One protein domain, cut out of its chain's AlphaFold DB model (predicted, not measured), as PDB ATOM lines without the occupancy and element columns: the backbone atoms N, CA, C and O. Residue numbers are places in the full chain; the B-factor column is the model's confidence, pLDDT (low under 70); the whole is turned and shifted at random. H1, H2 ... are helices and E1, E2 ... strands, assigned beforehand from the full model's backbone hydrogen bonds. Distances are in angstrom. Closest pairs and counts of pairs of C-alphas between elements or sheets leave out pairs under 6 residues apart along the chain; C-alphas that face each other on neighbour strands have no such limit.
ATOM      1  N   LEU A  21      48.157 -15.249   6.311       78.19
ATOM      2  CA  LEU A  21      48.000 -16.708   6.330       78.19
ATOM      3  C   LEU A  21      48.121 -17.368   4.948       78.19
ATOM      4  O   LEU A  21      48.221 -18.596   4.863       78.19
ATOM      5  N   SER A  22      48.139 -16.579   3.873       77.44
ATOM      6  CA  SER A  22      48.053 -17.045   2.481       77.44
ATOM      7  C   SER A  22      49.082 -18.123   2.113       77.44
ATOM      8  O   SER A  22      48.760 -19.096   1.430       77.44
ATOM      9  N   ILE A  23      50.301 -18.020   2.654       82.94
ATOM     10  CA  ILE A  23      51.409 -18.950   2.394       82.94
ATOM     11  C   ILE A  23      51.333 -20.275   3.162       82.94
ATOM     12  O   ILE A  23      52.203 -21.114   2.972       82.94
ATOM     13  N   HIS A  24      50.340 -20.485   4.027       85.44
ATOM     14  CA  HIS A  24      50.159 -21.747   4.761       85.44
ATOM     15  C   HIS A  24      48.753 -22.331   4.609       85.44
ATOM     16  O   HIS A  24      48.533 -23.501   4.929       85.44
ATOM     17  N   LEU A  25      47.797 -21.528   4.141       89.69
ATOM     18  CA  LEU A  25      46.398 -21.906   4.085       89.69
ATOM     19  C   LEU A  25      46.170 -23.005   3.041       89.69
ATOM     20  O   LEU A  25      46.490 -22.832   1.868       89.69
ATOM     21  N   GLN A  26      45.607 -24.132   3.481       93.38
ATOM     22  CA  GLN A  26      45.220 -25.243   2.603       93.38
ATOM     23  C   GLN A  26      43.727 -25.255   2.296       93.38
ATOM     24  O   GLN A  26      43.318 -25.663   1.212       93.38
ATOM     25  N   GLN A  27      42.908 -24.804   3.242       94.75
ATOM     26  CA  GLN A  27      41.463 -24.745   3.092       94.75
ATOM     27  C   GLN A  27      40.963 -23.424   3.664       94.75
ATOM     28  O   GLN A  27      41.305 -23.077   4.795       94.75
ATOM     29  N   LEU A  28      40.150 -22.715   2.890       93.06
ATOM     30  CA  LEU A  28      39.390 -21.560   3.343       93.06
ATOM     31  C   LEU A  28      37.915 -21.884   3.169       93.06
ATOM     32  O   LEU A  28      37.458 -22.056   2.041       93.06
ATOM     33  N   LYS A  29      37.197 -21.991   4.285       94.50
ATOM     34  CA  LYS A  29      35.756 -22.227   4.301       94.50
ATOM     35  C   LYS A  29      35.094 -21.146   5.129       94.50
ATOM     36  O   LYS A  29      35.441 -20.990   6.299       94.50
ATOM     37  N   LEU A  30      34.192 -20.396   4.520       92.12
ATOM     38  CA  LEU A  30      33.440 -19.332   5.170       92.12
ATOM     39  C   LEU A  30      31.964 -19.588   4.924       92.12
ATOM     40  O   LEU A  30      31.585 -19.931   3.809       92.12
ATOM     41  N   VAL A  31      31.166 -19.447   5.975       92.19
ATOM     42  CA  VAL A  31      29.723 -19.691   5.949       92.19
ATOM     43  C   VAL A  31      29.037 -18.452   6.506       92.19
ATOM     44  O   VAL A  31      29.526 -17.890   7.490       92.19
ATOM     45  N   ASP A  32      27.969 -17.996   5.858       89.56
ATOM     46  CA  ASP A  32      27.143 -16.856   6.288       89.56
ATOM     47  C   ASP A  32      27.964 -15.590   6.588       89.56
ATOM     48  O   ASP A  32      27.700 -14.834   7.524       89.56
ATOM     49  N   THR A  33      29.032 -15.379   5.812       88.81
ATOM     50  CA  THR A  33      30.023 -14.327   6.061       88.81
ATOM     51  C   THR A  33      29.970 -13.268   4.968       88.81
ATOM     52  O   THR A  33      30.212 -13.554   3.796       88.81
ATOM     53  N   THR A  34      29.721 -12.018   5.358       89.44
ATOM     54  CA  THR A  34      29.867 -10.859   4.470       89.44
ATOM     55  C   THR A  34      31.341 -10.633   4.132       89.44
ATOM     56  O   THR A  34      32.178 -10.504   5.026       89.44
ATOM     57  N   ILE A  35      31.655 -10.550   2.839       89.69
ATOM     58  CA  ILE A  35      33.016 -10.386   2.316       89.69
ATOM     59  C   ILE A  35      33.063  -9.271   1.276       89.69
ATOM     60  O   ILE A  35      32.110  -9.070   0.525       89.69
ATOM     61  N   ALA A  36      34.187  -8.562   1.182       90.56
ATOM     62  CA  ALA A  36      34.448  -7.752   0.000       90.56
ATOM     63  C   ALA A  36      34.641  -8.676  -1.211       90.56
ATOM     64  O   ALA A  36      35.431  -9.614  -1.159       90.56
ATOM     65  N   TYR A  37      33.957  -8.418  -2.323       90.88
ATOM     66  CA  TYR A  37      34.037  -9.287  -3.505       90.88
ATOM     67  C   TYR A  37      35.429  -9.328  -4.155       90.88
ATOM     68  O   TYR A  37      35.760 -10.272  -4.870       90.88
ATOM     69  N   ASP A  38      36.300  -8.368  -3.843       91.19
ATOM     70  CA  ASP A  38      37.693  -8.346  -4.281       91.19
ATOM     71  C   ASP A  38      38.720  -8.739  -3.197       91.19
ATOM     72  O   ASP A  38      39.915  -8.491  -3.361       91.19
ATOM     73  N   PHE A  39      38.302  -9.394  -2.103       87.19
ATOM     74  CA  PHE A  39      39.183  -9.678  -0.955       87.19
ATOM     75  C   PHE A  39      40.432 -10.521  -1.291       87.19
ATOM     76  O   PHE A  39      41.512 -10.289  -0.733       87.19
ATOM     77  N   LEU A  40      40.314 -11.476  -2.225       88.25
ATOM     78  CA  LEU A  40      41.412 -12.365  -2.641       88.25
ATOM     79  C   LEU A  40      42.391 -11.702  -3.615       88.25
ATOM     80  O   LEU A  40      43.587 -12.000  -3.578       88.25
ATOM     81  N   CYS A  41      41.900 -10.811  -4.475       91.50
ATOM     82  CA  CYS A  41      42.702 -10.008  -5.389       91.50
ATOM     83  C   CYS A  41      42.063  -8.618  -5.539       91.50
ATOM     84  O   CYS A  41      41.216  -8.430  -6.413       91.50
ATOM     85  N   PRO A  42      42.489  -7.627  -4.733       91.88
ATOM     86  CA  PRO A  42      41.882  -6.299  -4.735       91.88
ATOM     87  C   PRO A  42      41.904  -5.656  -6.113       91.88
ATOM     88  O   PRO A  42      42.958  -5.617  -6.764       91.88
ATOM     89  N   LEU A  43      40.767  -5.092  -6.513       93.31
ATOM     90  CA  LEU A  43      40.562  -4.504  -7.830       93.31
ATOM     91  C   LEU A  43      40.401  -2.983  -7.736       93.31
ATOM     92  O   LEU A  43      39.950  -2.436  -6.726       93.31
ATOM     93  N   ASP A  44      40.777  -2.279  -8.795       92.56
ATOM     94  CA  ASP A  44      40.481  -0.864  -8.987       92.56
ATOM     95  C   ASP A  44      39.034  -0.656  -9.471       92.56
ATOM     96  O   ASP A  44      38.240  -1.597  -9.581       92.56
ATOM     97  N   GLU A  45      38.666   0.595  -9.739       88.81
ATOM     98  CA  GLU A  45      37.332   0.966 -10.232       88.81
ATOM     99  C   GLU A  45      37.013   0.357 -11.606       88.81
ATOM    100  O   GLU A  45      35.851   0.170 -11.942       88.81
ATOM    101  N   LYS A  46      38.031   0.001 -12.398       89.50
ATOM    102  CA  LYS A  46      37.882  -0.605 -13.730       89.50
ATOM    103  C   LYS A  46      37.871  -2.135 -13.683       89.50
ATOM    104  O   LYS A  46      37.818  -2.782 -14.731       89.50
ATOM    105  N   GLY A  47      37.959  -2.724 -12.490       87.81
ATOM    106  CA  GLY A  47      38.066  -4.168 -12.312       87.81
ATOM    107  C   GLY A  47      39.451  -4.715 -12.672       87.81
ATOM    108  O   GLY A  47      39.570  -5.889 -12.992       87.81
ATOM    109  N   GLN A  48      40.501  -3.890 -12.672       92.31
ATOM    110  CA  GLN A  48      41.879  -4.358 -12.838       92.31
ATOM    111  C   GLN A  48      42.540  -4.584 -11.472       92.31
ATOM    112  O   GLN A  48      42.253  -3.847 -10.529       92.31
ATOM    113  N   PRO A  49      43.456  -5.557 -11.335       92.56
ATOM    114  CA  PRO A  49      44.206  -5.751 -10.099       92.56
ATOM    115  C   PRO A  49      44.956  -4.483  -9.675       92.56
ATOM    116  O   PRO A  49      45.736  -3.917 -10.445       92.56
ATOM    117  N   LYS A  50      44.757  -4.050  -8.427       91.81
ATOM    118  CA  LYS A  50      45.519  -2.944  -7.833       91.81
ATOM    119  C   LYS A  50      47.019  -3.286  -7.759       91.81
ATOM    120  O   LYS A  50      47.389  -4.464  -7.683       91.81
ATOM    121  N   PRO A  51      47.910  -2.276  -7.726       87.06
ATOM    122  CA  PRO A  51      49.335  -2.505  -7.507       87.06
ATOM    123  C   PRO A  51      49.579  -3.353  -6.251       87.06
ATOM    124  O   PRO A  51      49.093  -3.030  -5.171       87.06
ATOM    125  N   GLY A  52      50.322  -4.451  -6.403       83.50
ATOM    126  CA  GLY A  52      50.613  -5.390  -5.315       83.50
ATOM    127  C   GLY A  52      49.580  -6.507  -5.116       83.50
ATOM    128  O   GLY A  52      49.935  -7.520  -4.523       83.50
ATOM    129  N   SER A  53      48.361  -6.415  -5.668       85.12
ATOM    130  CA  SER A  53      47.354  -7.491  -5.554       85.12
ATOM    131  C   SER A  53      47.855  -8.812  -6.136       85.12
ATOM    132  O   SER A  53      47.674  -9.869  -5.546       85.12
ATOM    133  N   LEU A  54      48.575  -8.744  -7.256       83.69
ATOM    134  CA  LEU A  54      49.142  -9.908  -7.939       83.69
ATOM    135  C   LEU A  54      50.374 -10.509  -7.238       83.69
ATOM    136  O   LEU A  54      50.904 -11.513  -7.709       83.69
ATOM    137  N   GLN A  55      50.846  -9.904  -6.145       82.50
ATOM    138  CA  GLN A  55      51.894 -10.477  -5.293       82.50
ATOM    139  C   GLN A  55      51.312 -11.425  -4.234       82.50
ATOM    140  O   GLN A  55      52.065 -12.178  -3.615       82.50
ATOM    141  N   LEU A  56      49.988 -11.401  -4.030       82.44
ATOM    142  CA  LEU A  56      49.293 -12.319  -3.135       82.44
ATOM    143  C   LEU A  56      49.291 -13.718  -3.745       82.44
ATOM    144  O   LEU A  56      48.731 -13.943  -4.815       82.44
ATOM    145  N   ASN A  57      49.919 -14.656  -3.043       83.56
ATOM    146  CA  ASN A  57      50.058 -16.034  -3.485       83.56
ATOM    147  C   ASN A  57      49.422 -16.975  -2.473       83.56
ATOM    148  O   ASN A  57      49.570 -16.793  -1.270       83.56
ATOM    149  N   TRP A  58      48.803 -18.035  -2.980       90.00
ATOM    150  CA  TRP A  58      48.090 -19.032  -2.185       90.00
ATOM    151  C   TRP A  58      48.634 -20.431  -2.512       90.00
ATOM    152  O   TRP A  58      47.910 -21.297  -3.008       90.00
ATOM    153  N   PRO A  59      49.944 -20.666  -2.304       90.06
ATOM    154  CA  PRO A  59      50.664 -21.801  -2.886       90.06
ATOM    155  C   PRO A  59      50.165 -23.171  -2.417       90.06
ATOM    156  O   PRO A  59      50.400 -24.173  -3.097       90.06
ATOM    157  N   TYR A  60      49.503 -23.224  -1.261       91.81
ATOM    158  CA  TYR A  60      49.012 -24.461  -0.661       91.81
ATOM    159  C   TYR A  60      47.493 -24.584  -0.653       91.81
ATOM    160  O   TYR A  60      47.008 -25.631  -0.236       91.81
ATOM    161  N   LEU A  61      46.752 -23.571  -1.116       92.94
ATOM    162  CA  LEU A  61      45.297 -23.576  -1.042       92.94
ATOM    163  C   LEU A  61      44.729 -24.603  -2.027       92.94
ATOM    164  O   LEU A  61      44.964 -24.525  -3.232       92.94
ATOM    165  N   GLU A  62      43.994 -25.574  -1.493       93.44
ATOM    166  CA  GLU A  62      43.374 -26.665  -2.247       93.44
ATOM    167  C   GLU A  62      41.854 -26.526  -2.327       93.44
ATOM    168  O   GLU A  62      41.251 -26.958  -3.313       93.44
ATOM    169  N   VAL A  63      41.243 -25.932  -1.299       93.69
ATOM    170  CA  VAL A  63      39.790 -25.782  -1.170       93.69
ATOM    171  C   VAL A  63      39.446 -24.345  -0.795       93.69
ATOM    172  O   VAL A  63      39.926 -23.840   0.222       93.69
ATOM    173  N   LEU A  64      38.592 -23.716  -1.599       94.38
ATOM    174  CA  LEU A  64      37.977 -22.423  -1.316       94.38
ATOM    175  C   LEU A  64      36.456 -22.576  -1.373       94.38
ATOM    176  O   LEU A  64      35.898 -22.773  -2.446       94.38
ATOM    177  N   GLU A  65      35.787 -22.499  -0.230       95.06
ATOM    178  CA  GLU A  65      34.331 -22.629  -0.132       95.06
ATOM    179  C   GLU A  65      33.765 -21.410   0.590       95.06
ATOM    180  O   GLU A  65      34.106 -21.140   1.740       95.06
ATOM    181  N   LEU A  66      32.934 -20.646  -0.106       93.19
ATOM    182  CA  LEU A  66      32.245 -19.481   0.428       93.19
ATOM    183  C   LEU A  66      30.753 -19.756   0.301       93.19
ATOM    184  O   LEU A  66      30.188 -19.642  -0.782       93.19
ATOM    185  N   GLU A  67      30.144 -20.194   1.391       91.44
ATOM    186  CA  GLU A  67      28.741 -20.578   1.432       91.44
ATOM    187  C   GLU A  67      27.939 -19.518   2.170       91.44
ATOM    188  O   GLU A  67      28.436 -18.875   3.097       91.44
ATOM    189  N   GLY A  68      26.692 -19.316   1.770       88.06
ATOM    190  CA  GLY A  68      25.834 -18.425   2.532       88.06
ATOM    191  C   GLY A  68      26.180 -16.933   2.394       88.06
ATOM    192  O   GLY A  68      25.799 -16.161   3.269       88.06
ATOM    193  N   ILE A  69      26.939 -16.487   1.375       89.88
ATOM    194  CA  ILE A  69      27.390 -15.082   1.314       89.88
ATOM    195  C   ILE A  69      26.158 -14.169   1.256       89.88
ATOM    196  O   ILE A  69      25.380 -14.285   0.306       89.88
ATOM    197  N   PRO A  70      25.969 -13.247   2.215       87.94
ATOM    198  CA  PRO A  70      24.805 -12.377   2.196       87.94
ATOM    199  C   PRO A  70      24.801 -11.426   0.985       87.94
ATOM    200  O   PRO A  70      25.875 -11.025   0.531       87.94
ATOM    201  N   PRO A  71      23.624 -10.992   0.498       87.12
ATOM    202  CA  PRO A  71      23.475 -10.157  -0.698       87.12
ATOM    203  C   PRO A  71      23.806  -8.670  -0.453       87.12
ATOM    204  O   PRO A  71      23.130  -7.772  -0.955       87.12
ATOM    205  N   TRP A  72      24.832  -8.386   0.349       87.06
ATOM    206  CA  TRP A  72      25.336  -7.044   0.626       87.06
ATOM    207  C   TRP A  72      26.842  -7.073   0.880       87.06
ATOM    208  O   TRP A  72      27.387  -8.015   1.454       87.06
ATOM    209  N   LEU A  73      27.522  -6.004   0.479       89.06
ATOM    210  CA  LEU A  73      28.940  -5.796   0.740       89.06
ATOM    211  C   LEU A  73      29.183  -5.354   2.195       89.06
ATOM    212  O   LEU A  73      28.269  -4.852   2.854       89.06
ATOM    213  N   PRO A  74      30.430  -5.435   2.705       86.81
ATOM    214  CA  PRO A  74      30.782  -4.898   4.023       86.81
ATOM    215  C   PRO A  74      30.475  -3.400   4.199       86.81
ATOM    216  O   PRO A  74      30.316  -2.931   5.324       86.81
ATOM    217  N   SER A  75      30.384  -2.643   3.098       85.00
ATOM    218  CA  SER A  75      29.960  -1.236   3.083       85.00
ATOM    219  C   SER A  75      28.466  -1.038   3.375       85.00
ATOM    220  O   SER A  75      28.038   0.095   3.584       85.00
ATOM    221  N   GLY A  76      27.674  -2.112   3.368       84.94
ATOM    222  CA  GLY A  76      26.213  -2.074   3.411       84.94
ATOM    223  C   GLY A  76      25.558  -1.855   2.044       84.94
ATOM    224  O   GLY A  76      24.337  -1.773   1.971       84.94
ATOM    225  N   GLU A  77      26.340  -1.757   0.964       87.38
ATOM    226  CA  GLU A  77      25.797  -1.687  -0.393       87.38
ATOM    227  C   GLU A  77      25.169  -3.038  -0.784       87.38
ATOM    228  O   GLU A  77      25.851  -4.062  -0.683       87.38
ATOM    229  N   GLU A 115      24.977  -6.973 -11.797       88.06
ATOM    230  CA  GLU A 115      25.953  -7.753 -12.578       88.06
ATOM    231  C   GLU A 115      27.412  -7.357 -12.314       88.06
ATOM    232  O   GLU A 115      28.256  -8.237 -12.163       88.06
ATOM    233  N   GLU A 116      27.708  -6.059 -12.168       91.31
ATOM    234  CA  GLU A 116      29.071  -5.578 -11.899       91.31
ATOM    235  C   GLU A 116      29.652  -6.163 -10.606       91.31
ATOM    236  O   GLU A 116      30.834  -6.499 -10.569       91.31
ATOM    237  N   HIS A 117      28.853  -6.344  -9.549       90.75
ATOM    238  CA  HIS A 117      29.345  -6.953  -8.309       90.75
ATOM    239  C   HIS A 117      29.768  -8.408  -8.555       90.75
ATOM    240  O   HIS A 117      30.855  -8.816  -8.141       90.75
ATOM    241  N   PHE A 118      28.987  -9.166  -9.328       90.06
ATOM    242  CA  PHE A 118      29.343 -10.531  -9.725       90.06
ATOM    243  C   PHE A 118      30.549 -10.566 -10.668       90.06
ATOM    244  O   PHE A 118      31.453 -11.376 -10.457       90.06
ATOM    245  N   HIS A 119      30.638  -9.654 -11.645       93.69
ATOM    246  CA  HIS A 119      31.828  -9.521 -12.491       93.69
ATOM    247  C   HIS A 119      33.065  -9.277 -11.629       93.69
ATOM    248  O   HIS A 119      34.051  -9.993 -11.771       93.69
ATOM    249  N   ARG A 120      33.017  -8.332 -10.685       94.12
ATOM    250  CA  ARG A 120      34.143  -8.021  -9.789       94.12
ATOM    251  C   ARG A 120      34.548  -9.210  -8.927       94.12
ATOM    252  O   ARG A 120      35.745  -9.481  -8.819       94.12
ATOM    253  N   LEU A 121      33.574  -9.929  -8.369       92.88
ATOM    254  CA  LEU A 121      33.816 -11.161  -7.620       92.88
ATOM    255  C   LEU A 121      34.571 -12.173  -8.485       92.88
ATOM    256  O   LEU A 121      35.664 -12.613  -8.120       92.88
ATOM    257  N   LEU A 122      34.039 -12.488  -9.668       94.12
ATOM    258  CA  LEU A 122      34.639 -13.473 -10.565       94.12
ATOM    259  C   LEU A 122      35.988 -13.022 -11.132       94.12
ATOM    260  O   LEU A 122      36.864 -13.864 -11.310       94.12
ATOM    261  N   ILE A 123      36.200 -11.729 -11.382       95.38
ATOM    262  CA  ILE A 123      37.492 -11.189 -11.831       95.38
ATOM    263  C   ILE A 123      38.550 -11.356 -10.736       95.38
ATOM    264  O   ILE A 123      39.636 -11.878 -10.997       95.38
ATOM    265  N   SER A 124      38.236 -10.932  -9.508       94.62
ATOM    266  CA  SER A 124      39.126 -11.070  -8.351       94.62
ATOM    267  C   SER A 124      39.500 -12.533  -8.133       94.62
ATOM    268  O   SER A 124      40.681 -12.871  -8.019       94.62
ATOM    269  N   LEU A 125      38.501 -13.418  -8.156       93.75
ATOM    270  CA  LEU A 125      38.712 -14.852  -8.027       93.75
ATOM    271  C   LEU A 125      39.570 -15.405  -9.145       93.75
ATOM    272  O   LEU A 125      40.505 -16.124  -8.836       93.75
ATOM    273  N   GLY A 126      39.305 -15.053 -10.404       93.38
ATOM    274  CA  GLY A 126      40.095 -15.523 -11.538       93.38
ATOM    275  C   GLY A 126      41.571 -15.200 -11.339       93.38
ATOM    276  O   GLY A 126      42.397 -16.107 -11.270       93.38
ATOM    277  N   TYR A 127      41.898 -13.929 -11.092       93.06
ATOM    278  CA  TYR A 127      43.279 -13.511 -10.839       93.06
ATOM    279  C   TYR A 127      43.904 -14.170  -9.603       93.06
ATOM    280  O   TYR A 127      45.073 -14.566  -9.645       93.06
ATOM    281  N   ALA A 128      43.163 -14.305  -8.504       91.69
ATOM    282  CA  ALA A 128      43.666 -14.966  -7.304       91.69
ATOM    283  C   ALA A 128      43.907 -16.463  -7.537       91.69
ATOM    284  O   ALA A 128      44.923 -17.015  -7.113       91.69
ATOM    285  N   ALA A 129      42.996 -17.112  -8.254       91.44
ATOM    286  CA  ALA A 129      42.989 -18.538  -8.498       91.44
ATOM    287  C   ALA A 129      44.151 -18.950  -9.427       91.44
ATOM    288  O   ALA A 129      44.783 -19.977  -9.177       91.44
ATOM    289  N   GLN A 130      44.583 -18.097 -10.369       89.88
ATOM    290  CA  GLN A 130      45.839 -18.311 -11.118       89.88
ATOM    291  C   GLN A 130      47.075 -18.468 -10.208       89.88
ATOM    292  O   GLN A 130      48.085 -19.045 -10.610       89.88
ATOM    293  N   ARG A 131      47.001 -17.968  -8.968       88.38
ATOM    294  CA  ARG A 131      48.053 -18.024  -7.938       88.38
ATOM    295  C   ARG A 131      47.748 -19.061  -6.845       88.38
ATOM    296  O   ARG A 131      48.400 -19.067  -5.798       88.38
ATOM    297  N   MET A 132      46.793 -19.960  -7.107       91.25
ATOM    298  CA  MET A 132      46.409 -21.121  -6.296       91.25
ATOM    299  C   MET A 132      46.711 -22.424  -7.067       91.25
ATOM    300  O   MET A 132      45.798 -23.116  -7.520       91.25
ATOM    301  N   PRO A 133      47.991 -22.807  -7.245       88.81
ATOM    302  CA  PRO A 133      48.375 -23.923  -8.118       88.81
ATOM    303  C   PRO A 133      47.866 -25.295  -7.654       88.81
ATOM    304  O   PRO A 133      47.888 -26.251  -8.425       88.81
ATOM    305  N   ARG A 134      47.434 -25.414  -6.394       91.00
ATOM    306  CA  ARG A 134      46.900 -26.654  -5.817       91.00
ATOM    307  C   ARG A 134      45.379 -26.669  -5.709       91.00
ATOM    308  O   ARG A 134      44.846 -27.624  -5.150       91.00
ATOM    309  N   LEU A 135      44.690 -25.651  -6.233       91.75
ATOM    310  CA  LEU A 135      43.238 -25.536  -6.139       91.75
ATOM    311  C   LEU A 135      42.561 -26.723  -6.835       91.75
ATOM    312  O   LEU A 135      42.713 -26.936  -8.042       91.75
ATOM    313  N   LYS A 136      41.818 -27.501  -6.047       90.31
ATOM    314  CA  LYS A 136      41.048 -28.672  -6.488       90.31
ATOM    315  C   LYS A 136      39.560 -28.356  -6.573       90.31
ATOM    316  O   LYS A 136      38.886 -28.836  -7.484       90.31
ATOM    317  N   ASN A 137      39.071 -27.575  -5.611       91.00
ATOM    318  CA  ASN A 137      37.670 -27.204  -5.484       91.00
ATOM    319  C   ASN A 137      37.542 -25.720  -5.145       91.00
ATOM    320  O   ASN A 137      38.180 -25.238  -4.205       91.00
ATOM    321  N   LEU A 138      36.682 -25.027  -5.881       94.19
ATOM    322  CA  LEU A 138      36.193 -23.704  -5.523       94.19
ATOM    323  C   LEU A 138      34.674 -23.752  -5.591       94.19
ATOM    324  O   LEU A 138      34.139 -24.165  -6.617       94.19
ATOM    325  N   LYS A 139      33.999 -23.334  -4.524       94.19
ATOM    326  CA  LYS A 139      32.547 -23.157  -4.490       94.19
ATOM    327  C   LYS A 139      32.231 -21.805  -3.877       94.19
ATOM    328  O   LYS A 139      32.790 -21.443  -2.844       94.19
ATOM    329  N   ILE A 140      31.334 -21.080  -4.516       92.75
ATOM    330  CA  ILE A 140      30.806 -19.815  -4.036       92.75
ATOM    331  C   ILE A 140      29.304 -19.857  -4.179       92.75
ATOM    332  O   ILE A 140      28.797 -20.246  -5.227       92.75
ATOM    333  N   GLU A 141      28.626 -19.451  -3.123       91.50
ATOM    334  CA  GLU A 141      27.181 -19.420  -3.027       91.50
ATOM    335  C   GLU A 141      26.785 -18.098  -2.375       91.50
ATOM    336  O   GLU A 141      27.084 -17.849  -1.204       91.50
ATOM    337  N   VAL A 142      26.152 -17.234  -3.166       87.19
ATOM    338  CA  VAL A 142      25.588 -15.969  -2.696       87.19
ATOM    339  C   VAL A 142      24.107 -16.186  -2.427       87.19
ATOM    340  O   VAL A 142      23.346 -16.565  -3.322       87.19
ATOM    341  N   VAL A 143      23.714 -15.944  -1.178       79.88
ATOM    342  CA  VAL A 143      22.341 -16.081  -0.701       79.88
ATOM    343  C   VAL A 143      21.515 -14.963  -1.298       79.88
ATOM    344  O   VAL A 143      21.713 -13.785  -1.021       79.88
ATOM    345  N   SER A 144      20.549 -15.352  -2.107       71.62
ATOM    346  CA  SER A 144      19.428 -14.518  -2.510       71.62
ATOM    347  C   SER A 144      18.219 -15.422  -2.696       71.62
ATOM    348  O   SER A 144      18.359 -16.646  -2.729       71.62
ATOM    349  N   HIS A 145      17.037 -14.836  -2.884       63.47
ATOM    350  CA  HIS A 145      15.836 -15.596  -3.254       63.47
ATOM    351  C   HIS A 145      16.011 -16.428  -4.535       63.47
ATOM    352  O   HIS A 145      15.206 -17.311  -4.812       63.47
ATOM    353  N   ARG A 146      17.057 -16.141  -5.317       67.62
ATOM    354  CA  ARG A 146      17.313 -16.686  -6.648       67.62
ATOM    355  C   ARG A 146      18.701 -17.315  -6.814       67.62
ATOM    356  O   ARG A 146      19.061 -17.618  -7.944       67.62
ATOM    357  N   GLN A 147      19.432 -17.465  -5.702       75.88
ATOM    358  CA  GLN A 147      20.722 -18.137  -5.490       75.88
ATOM    359  C   GLN A 147      21.735 -18.061  -6.653       75.88
ATOM    360  O   GLN A 147      21.551 -18.648  -7.711       75.88
ATOM    361  N   PHE A 148      22.874 -17.395  -6.434       86.88
ATOM    362  CA  PHE A 148      23.996 -17.455  -7.380       86.88
ATOM    363  C   PHE A 148      25.037 -18.457  -6.888       86.88
ATOM    364  O   PHE A 148      25.625 -18.265  -5.820       86.88
ATOM    365  N   THR A 149      25.304 -19.485  -7.691       90.19
ATOM    366  CA  THR A 149      26.343 -20.478  -7.414       90.19
ATOM    367  C   THR A 149      27.430 -20.413  -8.477       90.19
ATOM    368  O   THR A 149      27.147 -20.415  -9.669       90.19
ATOM    369  N   PHE A 150      28.694 -20.405  -8.059       92.00
ATOM    370  CA  PHE A 150      29.857 -20.498  -8.940       92.00
ATOM    371  C   PHE A 150      30.800 -21.590  -8.441       92.00
ATOM    372  O   PHE A 150      31.143 -21.638  -7.260       92.00
ATOM    373  N   CYS A 151      31.230 -22.471  -9.338       91.94
ATOM    374  CA  CYS A 151      32.055 -23.624  -9.011       91.94
ATOM    375  C   CYS A 151      33.216 -23.799  -9.994       91.94
ATOM    376  O   CYS A 151      33.025 -23.751 -11.208       91.94
ATOM    377  N   LEU A 152      34.399 -24.121  -9.469       89.50
ATOM    378  CA  LEU A 152      35.500 -24.710 -10.235       89.50
ATOM    379  C   LEU A 152      35.715 -26.141  -9.761       89.50
ATOM    380  O   LEU A 152      35.970 -26.386  -8.580       89.50
ATOM    381  N   GLN A 153      35.679 -27.079 -10.704       86.25
ATOM    382  CA  GLN A 153      36.046 -28.470 -10.467       86.25
ATOM    383  C   GLN A 153      37.291 -28.811 -11.279       86.25
ATOM    384  O   GLN A 153      37.247 -28.826 -12.506       86.25
ATOM    385  N   ASN A 154      38.392 -29.113 -10.591       84.06
ATOM    386  CA  ASN A 154      39.651 -29.515 -11.214       84.06
ATOM    387  C   ASN A 154      39.853 -31.027 -11.037       84.06
ATOM    388  O   ASN A 154      40.364 -31.482 -10.009       84.06
ATOM    389  N   LYS A 155      39.365 -31.817 -12.004       80.38
ATOM    390  CA  LYS A 155      39.462 -33.289 -12.000       80.38
ATOM    391  C   LYS A 155      40.182 -33.785 -13.260       80.38
ATOM    392  O   LYS A 155      41.374 -33.556 -13.404       80.38
ATOM    393  N   ALA A 156      39.482 -34.505 -14.141       81.00
ATOM    394  CA  ALA A 156      40.009 -34.935 -15.439       81.00
ATOM    395  C   ALA A 156      39.963 -33.795 -16.470       81.00
ATOM    396  O   ALA A 156      40.879 -33.640 -17.269       81.00
ATOM    397  N   GLU A 157      38.909 -32.986 -16.394       85.31
ATOM    398  CA  GLU A 157      38.773 -31.696 -17.061       85.31
ATOM    399  C   GLU A 157      38.646 -30.617 -15.981       85.31
ATOM    400  O   GLU A 157      38.206 -30.901 -14.858       85.31
ATOM    401  N   ILE A 158      39.046 -29.390 -16.315       89.06
ATOM    402  CA  ILE A 158      38.846 -28.231 -15.448       89.06
ATOM    403  C   ILE A 158      37.592 -27.520 -15.930       89.06
ATOM    404  O   ILE A 158      37.583 -26.936 -17.012       89.06
ATOM    405  N   ILE A 159      36.531 -27.591 -15.137       91.62
ATOM    406  CA  ILE A 159      35.229 -27.044 -15.512       91.62
ATOM    407  C   ILE A 159      34.909 -25.883 -14.580       91.62
ATOM    408  O   ILE A 159      34.875 -26.058 -13.359       91.62
ATOM    409  N   LEU A 160      34.657 -24.718 -15.174       93.12
ATOM    410  CA  LEU A 160      33.978 -23.610 -14.518       93.12
ATOM    411  C   LEU A 160      32.486 -23.728 -14.780       93.12
ATOM    412  O   LEU A 160      32.069 -23.908 -15.925       93.12
ATOM    413  N   LYS A 161      31.694 -23.623 -13.722       92.69
ATOM    414  CA  LYS A 161      30.237 -23.670 -13.775       92.69
ATOM    415  C   LYS A 161      29.657 -22.526 -12.976       92.69
ATOM    416  O   LYS A 161      30.188 -22.191 -11.918       92.69
ATOM    417  N   TRP A 162      28.555 -21.978 -13.451       91.75
ATOM    418  CA  TRP A 162      27.733 -21.087 -12.662       91.75
ATOM    419  C   TRP A 162      26.265 -21.306 -12.952       91.75
ATOM    420  O   TRP A 162      25.877 -21.689 -14.052       91.75
ATOM    421  N   GLU A 163      25.475 -21.052 -11.929       87.62
ATOM    422  CA  GLU A 163      24.039 -21.223 -11.922       87.62
ATOM    423  C   GLU A 163      23.439 -19.988 -11.268       87.62
ATOM    424  O   GLU A 163      23.939 -19.486 -10.256       87.62
ATOM    425  N   CYS A 164      22.434 -19.437 -11.930       81.00
ATOM    426  CA  CYS A 164      21.737 -18.247 -11.497       81.00
ATOM    427  C   CYS A 164      20.343 -18.289 -12.109       81.00
ATOM    428  O   CYS A 164      20.197 -18.564 -13.300       81.00
ATOM    429  N   PHE A 165      19.320 -17.970 -11.324       74.50
ATOM    430  CA  PHE A 165      17.953 -17.899 -11.840       74.50
ATOM    431  C   PHE A 165      17.779 -16.804 -12.907       74.50
ATOM    432  O   PHE A 165      16.895 -16.885 -13.756       74.50
ATOM    433  N   HIS A 166      18.596 -15.747 -12.847       75.25
ATOM    434  CA  HIS A 166      18.674 -14.746 -13.907       75.25
ATOM    435  C   HIS A 166      19.866 -15.066 -14.819       75.25
ATOM    436  O   HIS A 166      20.960 -15.260 -14.282       75.25
ATOM    437  N   PRO A 167      19.708 -15.089 -16.156       76.75
ATOM    438  CA  PRO A 167      20.775 -15.478 -17.072       76.75
ATOM    439  C   PRO A 167      21.969 -14.524 -16.974       76.75
ATOM    440  O   PRO A 167      22.031 -13.491 -17.636       76.75
ATOM    441  N   TYR A 168      22.946 -14.895 -16.151       85.62
ATOM    442  CA  TYR A 168      24.178 -14.145 -15.977       85.62
ATOM    443  C   TYR A 168      25.140 -14.441 -17.126       85.62
ATOM    444  O   TYR A 168      25.456 -15.601 -17.422       85.62
ATOM    445  N   ARG A 169      25.659 -13.375 -17.741       88.25
ATOM    446  CA  ARG A 169      26.685 -13.466 -18.779       88.25
ATOM    447  C   ARG A 169      27.991 -12.837 -18.295       88.25
ATOM    448  O   ARG A 169      28.017 -11.641 -17.993       88.25
ATOM    449  N   PRO A 170      29.090 -13.611 -18.226       92.25
ATOM    450  CA  PRO A 170      30.395 -13.034 -17.946       92.25
ATOM    451  C   PRO A 170      30.792 -12.079 -19.073       92.25
ATOM    452  O   PRO A 170      30.508 -12.324 -20.245       92.25
ATOM    453  N   ASP A 171      31.468 -10.991 -18.716       94.94
ATOM    454  CA  ASP A 171      32.037 -10.070 -19.689       94.94
ATOM    455  C   ASP A 171      33.480 -10.457 -20.065       94.94
ATOM    456  O   ASP A 171      34.063 -11.433 -19.576       94.94
ATOM    457  N   SER A 172      34.096  -9.658 -20.937       95.25
ATOM    458  CA  SER A 172      35.470  -9.894 -21.387       95.25
ATOM    459  C   SER A 172      36.514  -9.777 -20.269       95.25
ATOM    460  O   SER A 172      37.596 -10.357 -20.390       95.25
ATOM    461  N   ARG A 173      36.223  -9.064 -19.169       95.38
ATOM    462  CA  ARG A 173      37.128  -8.956 -18.015       95.38
ATOM    463  C   ARG A 173      37.135 -10.262 -17.228       95.38
ATOM    464  O   ARG A 173      38.215 -10.737 -16.880       95.38
ATOM    465  N   VAL A 174      35.962 -10.862 -17.003       95.12
ATOM    466  CA  VAL A 174      35.847 -12.193 -16.384       95.12
ATOM    467  C   VAL A 174      36.550 -13.239 -17.249       95.12
ATOM    468  O   VAL A 174      37.400 -13.971 -16.742       95.12
ATOM    469  N   ALA A 175      36.267 -13.259 -18.554       94.19
ATOM    470  CA  ALA A 175      36.893 -14.187 -19.498       94.19
ATOM    471  C   ALA A 175      38.428 -14.091 -19.475       94.19
ATOM    472  O   ALA A 175      39.122 -15.100 -19.370       94.19
ATOM    473  N   LYS A 176      38.968 -12.865 -19.452       92.94
ATOM    474  CA  LYS A 176      40.408 -12.613 -19.322       92.94
ATOM    475  C   LYS A 176      40.985 -13.111 -17.993       92.94
ATOM    476  O   LYS A 176      42.079 -13.664 -17.985       92.94
ATOM    477  N   ALA A 177      40.293 -12.900 -16.873       92.94
ATOM    478  CA  ALA A 177      40.775 -13.326 -15.555       92.94
ATOM    479  C   ALA A 177      40.852 -14.859 -15.421       92.94
ATOM    480  O   ALA A 177      41.687 -15.370 -14.675       92.94
ATOM    481  N   TRP A 178      40.014 -15.584 -16.161       92.31
ATOM    482  CA  TRP A 178      39.937 -17.047 -16.144       92.31
ATOM    483  C   TRP A 178      40.552 -17.736 -17.375       92.31
ATOM    484  O   TRP A 178      40.593 -18.962 -17.406       92.31
ATOM    485  N   ASP A 179      41.059 -16.967 -18.343       91.38
ATOM    486  CA  ASP A 179      41.691 -17.446 -19.583       91.38
ATOM    487  C   ASP A 179      40.792 -18.382 -20.421       91.38
ATOM    488  O   ASP A 179      41.187 -19.480 -20.823       91.38
ATOM    489  N   PHE A 180      39.554 -17.947 -20.683       92.25
ATOM    490  CA  PHE A 180      38.627 -18.620 -21.601       92.25
ATOM    491  C   PHE A 180      38.062 -17.659 -22.656       92.25
ATOM    492  O   PHE A 180      38.114 -16.441 -22.484       92.25
ATOM    493  N   ASP A 181      37.521 -18.205 -23.748       92.75
ATOM    494  CA  ASP A 181      36.810 -17.429 -24.769       92.75
ATOM    495  C   ASP A 181      35.309 -17.384 -24.454       92.75
ATOM    496  O   ASP A 181      34.709 -18.408 -24.127       92.75
ATOM    497  N   LEU A 182      34.683 -16.211 -24.557       93.31
ATOM    498  CA  LEU A 182      33.245 -16.062 -24.312       93.31
ATOM    499  C   LEU A 182      32.405 -16.955 -25.237       93.31
ATOM    500  O   LEU A 182      31.342 -17.415 -24.822       93.31
ATOM    501  N   ASP A 183      32.900 -17.248 -26.442       92.56
ATOM    502  CA  ASP A 183      32.231 -18.137 -27.396       92.56
ATOM    503  C   ASP A 183      32.288 -19.624 -26.979       92.56
ATOM    504  O   ASP A 183      31.496 -20.434 -27.465       92.56
ATOM    505  N   ASP A 184      33.177 -19.995 -26.046       92.25
ATOM    506  CA  ASP A 184      33.288 -21.359 -25.507       92.25
ATOM    507  C   ASP A 184      32.247 -21.647 -24.399       92.25
ATOM    508  O   ASP A 184      32.115 -22.793 -23.945       92.25
ATOM    509  N   VAL A 185      31.500 -20.630 -23.948       92.12
ATOM    510  CA  VAL A 185      30.490 -20.757 -22.888       92.12
ATOM    511  C   VAL A 185      29.267 -21.522 -23.394       92.12
ATOM    512  O   VAL A 185      28.634 -21.161 -24.385       92.12
ATOM    513  N   LYS A 186      28.888 -22.573 -22.664       90.75
ATOM    514  CA  LYS A 186      27.700 -23.390 -22.938       90.75
ATOM    515  C   LYS A 186      26.627 -23.116 -21.897       90.75
ATOM    516  O   LYS A 186      26.873 -23.367 -20.719       90.75
ATOM    517  N   SER A 187      25.447 -22.686 -22.334       84.19
ATOM    518  CA  SER A 187      24.268 -22.501 -21.479       84.19
ATOM    519  C   SER A 187      23.262 -23.637 -21.682       84.19
ATOM    520  O   SER A 187      22.970 -24.015 -22.819       84.19
ATOM    521  N   HIS A 188      22.728 -24.176 -20.589       75.44
ATOM    522  CA  HIS A 188      21.696 -25.207 -20.577       75.44
ATOM    523  C   HIS A 188      20.441 -24.624 -19.925       75.44
ATOM    524  O   HIS A 188      20.472 -24.234 -18.770       75.44
ATOM    525  N   SER A 189      19.332 -24.555 -20.661       61.44
ATOM    526  CA  SER A 189      18.128 -23.824 -20.235       61.44
ATOM    527  C   SER A 189      17.076 -24.709 -19.544       61.44
ATOM    528  O   SER A 189      15.878 -24.517 -19.758       61.44
ATOM    529  N   GLN A 190      17.476 -25.757 -18.817       55.03
ATOM    530  CA  GLN A 190      16.512 -26.637 -18.142       55.03
ATOM    531  C   GLN A 190      16.406 -26.252 -16.663       55.03
ATOM    532  O   GLN A 190      17.160 -26.747 -15.839       55.03
ATOM    533  N   TYR A 191      15.408 -25.411 -16.364       52.50
ATOM    534  CA  TYR A 191      14.928 -24.976 -15.038       52.50
ATOM    535  C   TYR A 191      15.770 -23.928 -14.296       52.50
ATOM    536  O   TYR A 191      15.175 -23.052 -13.675       52.50
ATOM    537  N   GLU A 192      17.090 -23.938 -14.451       59.56
ATOM    538  CA  GLU A 192      18.006 -22.874 -14.019       59.56
ATOM    539  C   GLU A 192      18.967 -22.584 -15.181       59.56
ATOM    540  O   GLU A 192      19.289 -23.496 -15.948       59.56
ATOM    541  N   ASP A 193      19.378 -21.326 -15.380       74.00
ATOM    542  CA  ASP A 193      20.310 -20.962 -16.456       74.00
ATOM    543  C   ASP A 193      21.739 -21.400 -16.077       74.00
ATOM    544  O   ASP A 193      22.628 -20.585 -15.816       74.00
ATOM    545  N   GLU A 194      21.971 -22.718 -16.033       86.56
ATOM    546  CA  GLU A 194      23.293 -23.298 -15.802       86.56
ATOM    547  C   GLU A 194      24.175 -23.000 -17.014       86.56
ATOM    548  O   GLU A 194      23.883 -23.365 -18.158       86.56
ATOM    549  N   SER A 195      25.312 -22.369 -16.758       91.25
ATOM    550  CA  SER A 195      26.327 -22.105 -17.762       91.25
ATOM    551  C   SER A 195      27.667 -22.681 -17.335       91.25
ATOM    552  O   SER A 195      27.998 -22.776 -16.154       91.25
ATOM    553  N   SER A 196      28.448 -23.121 -18.316       92.62
ATOM    554  CA  SER A 196      29.736 -23.752 -18.055       92.62
ATOM    555  C   SER A 196      30.738 -23.512 -19.171       92.62
ATOM    556  O   SER A 196      30.368 -23.323 -20.330       92.62
ATOM    557  N   VAL A 197      32.019 -23.567 -18.820       93.69
ATOM    558  CA  VAL A 197      33.137 -23.534 -19.763       93.69
ATOM    559  C   VAL A 197      34.234 -24.484 -19.290       93.69
ATOM    560  O   VAL A 197      34.484 -24.630 -18.091       93.69
ATOM    561  N   ILE A 198      34.873 -25.168 -20.238       92.19
ATOM    562  CA  ILE A 198      36.015 -26.045 -19.966       92.19
ATOM    563  C   ILE A 198      37.284 -25.222 -20.165       92.19
ATOM    564  O   ILE A 198      37.534 -24.717 -21.259       92.19
ATOM    565  N   LEU A 199      38.090 -25.090 -19.115       89.69
ATOM    566  CA  LEU A 199      39.369 -24.394 -19.192       89.69
ATOM    567  C   LEU A 199      40.417 -25.282 -19.861       89.69
ATOM    568  O   LEU A 199      40.497 -26.486 -19.612       89.69
ATOM    569  N   ARG A 200      41.273 -24.667 -20.682       85.31
ATOM    570  CA  ARG A 200      42.337 -25.381 -21.406       85.31
ATOM    571  C   ARG A 200      43.411 -25.922 -20.465       85.31
ATOM    572  O   ARG A 200      43.916 -27.021 -20.679       85.31
TER     573      ARG A 200
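Overview. This is residues 21 to 77 and 115 to 200 of the 208 residues of an uncharacterized protein of Penicillium arizonense (UniProt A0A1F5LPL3). Picture a wall of seven strands, E1 to E7, with one face bare; the helices H1 and H2, side by side, and the long unnamed stretch of residues 32 to 62 gather on its other side. The printed part has 143 residues, with two named helices and seven named strands in the order E1 E2 H1 E3 E4 E5 H2 E6 E7. The mixed sheet runs E1 E2 E3 E4 E5 E7 E6. The class is mixed, helices and strands, with under half of the residues in named elements: helices hold 22 and strands 40. The whole is compact, with a radius of gyration of the C-alphas of 14.4 A and a rounded outline of 41 by 39 by 28 A.

Arrangement. Begin at edge strand E1, residues 27 to 31, parallel to E2, residues 63 to 69; N 28 and O 63 are 2.9 A apart. E2 is parallel to E3, residues 137 to 142, with N 66 and O 139 at 2.9 A. Next find a meander, each strand the antiparallel neighbour of the one before: E3, E4, residues 148 to 154, and E5, residues 158 to 163. Its two hairpins show N 140 and O 150 at 2.8 A, and N 151 and O 161 at 2.8 A. E7, residues 194 to 199, is antiparallel to E5, with N 197 and O 160 at 2.9 A, and forms a hairpin with edge strand E6, residues 186 to 188, where N 196 and O 186 are 2.9 A apart. H1, residues 115 to 129, is on the sheet but only grazes it, with residues 118 to 129. H2, residues 172 to 178, is not on the sheet. H1 and H2 touch, closest at the C-alphas of Gly 126 and Ala 177, 4.6 A, at a shallow tilt of 30 degrees, the same way. E5, H2 and E6 make a split strand-helix-strand unit, two strands running the same way with E7 between them, with a right-handed crossover. In H1 and H2 every O i to N i+4 pair is within hydrogen-bond range.

Along the chain. Find C-alpha 27 at (41.463, -24.745, 3.092), where E1 begins; it runs 13.1 A. E2 runs 16.6 A, E3 16.7 A, E4 20.1 A, E5 16.8 A, E6 6.7 A and E7 16.5 A. From C-alpha 115 at (25.953, -7.753, -12.578), H1 runs 20.6 A; H2 runs 9.9 A. E7 ends at C-alpha 199, (39.369, -24.394, -19.192).

Size, cuts and confidence. The C-alphas of Gly 52 and Gln 190 are the two farthest apart, 42.2 A. Residues 78 to 114 are not printed, and C-alphas 77 and 115 are 13.6 A apart across the cut. The link from E1 to E2 is long, 31 residues. Confidence is under 70 at residues 145 to 146 and 189 to 192; the mean pLDDT of the printed part is 88.0.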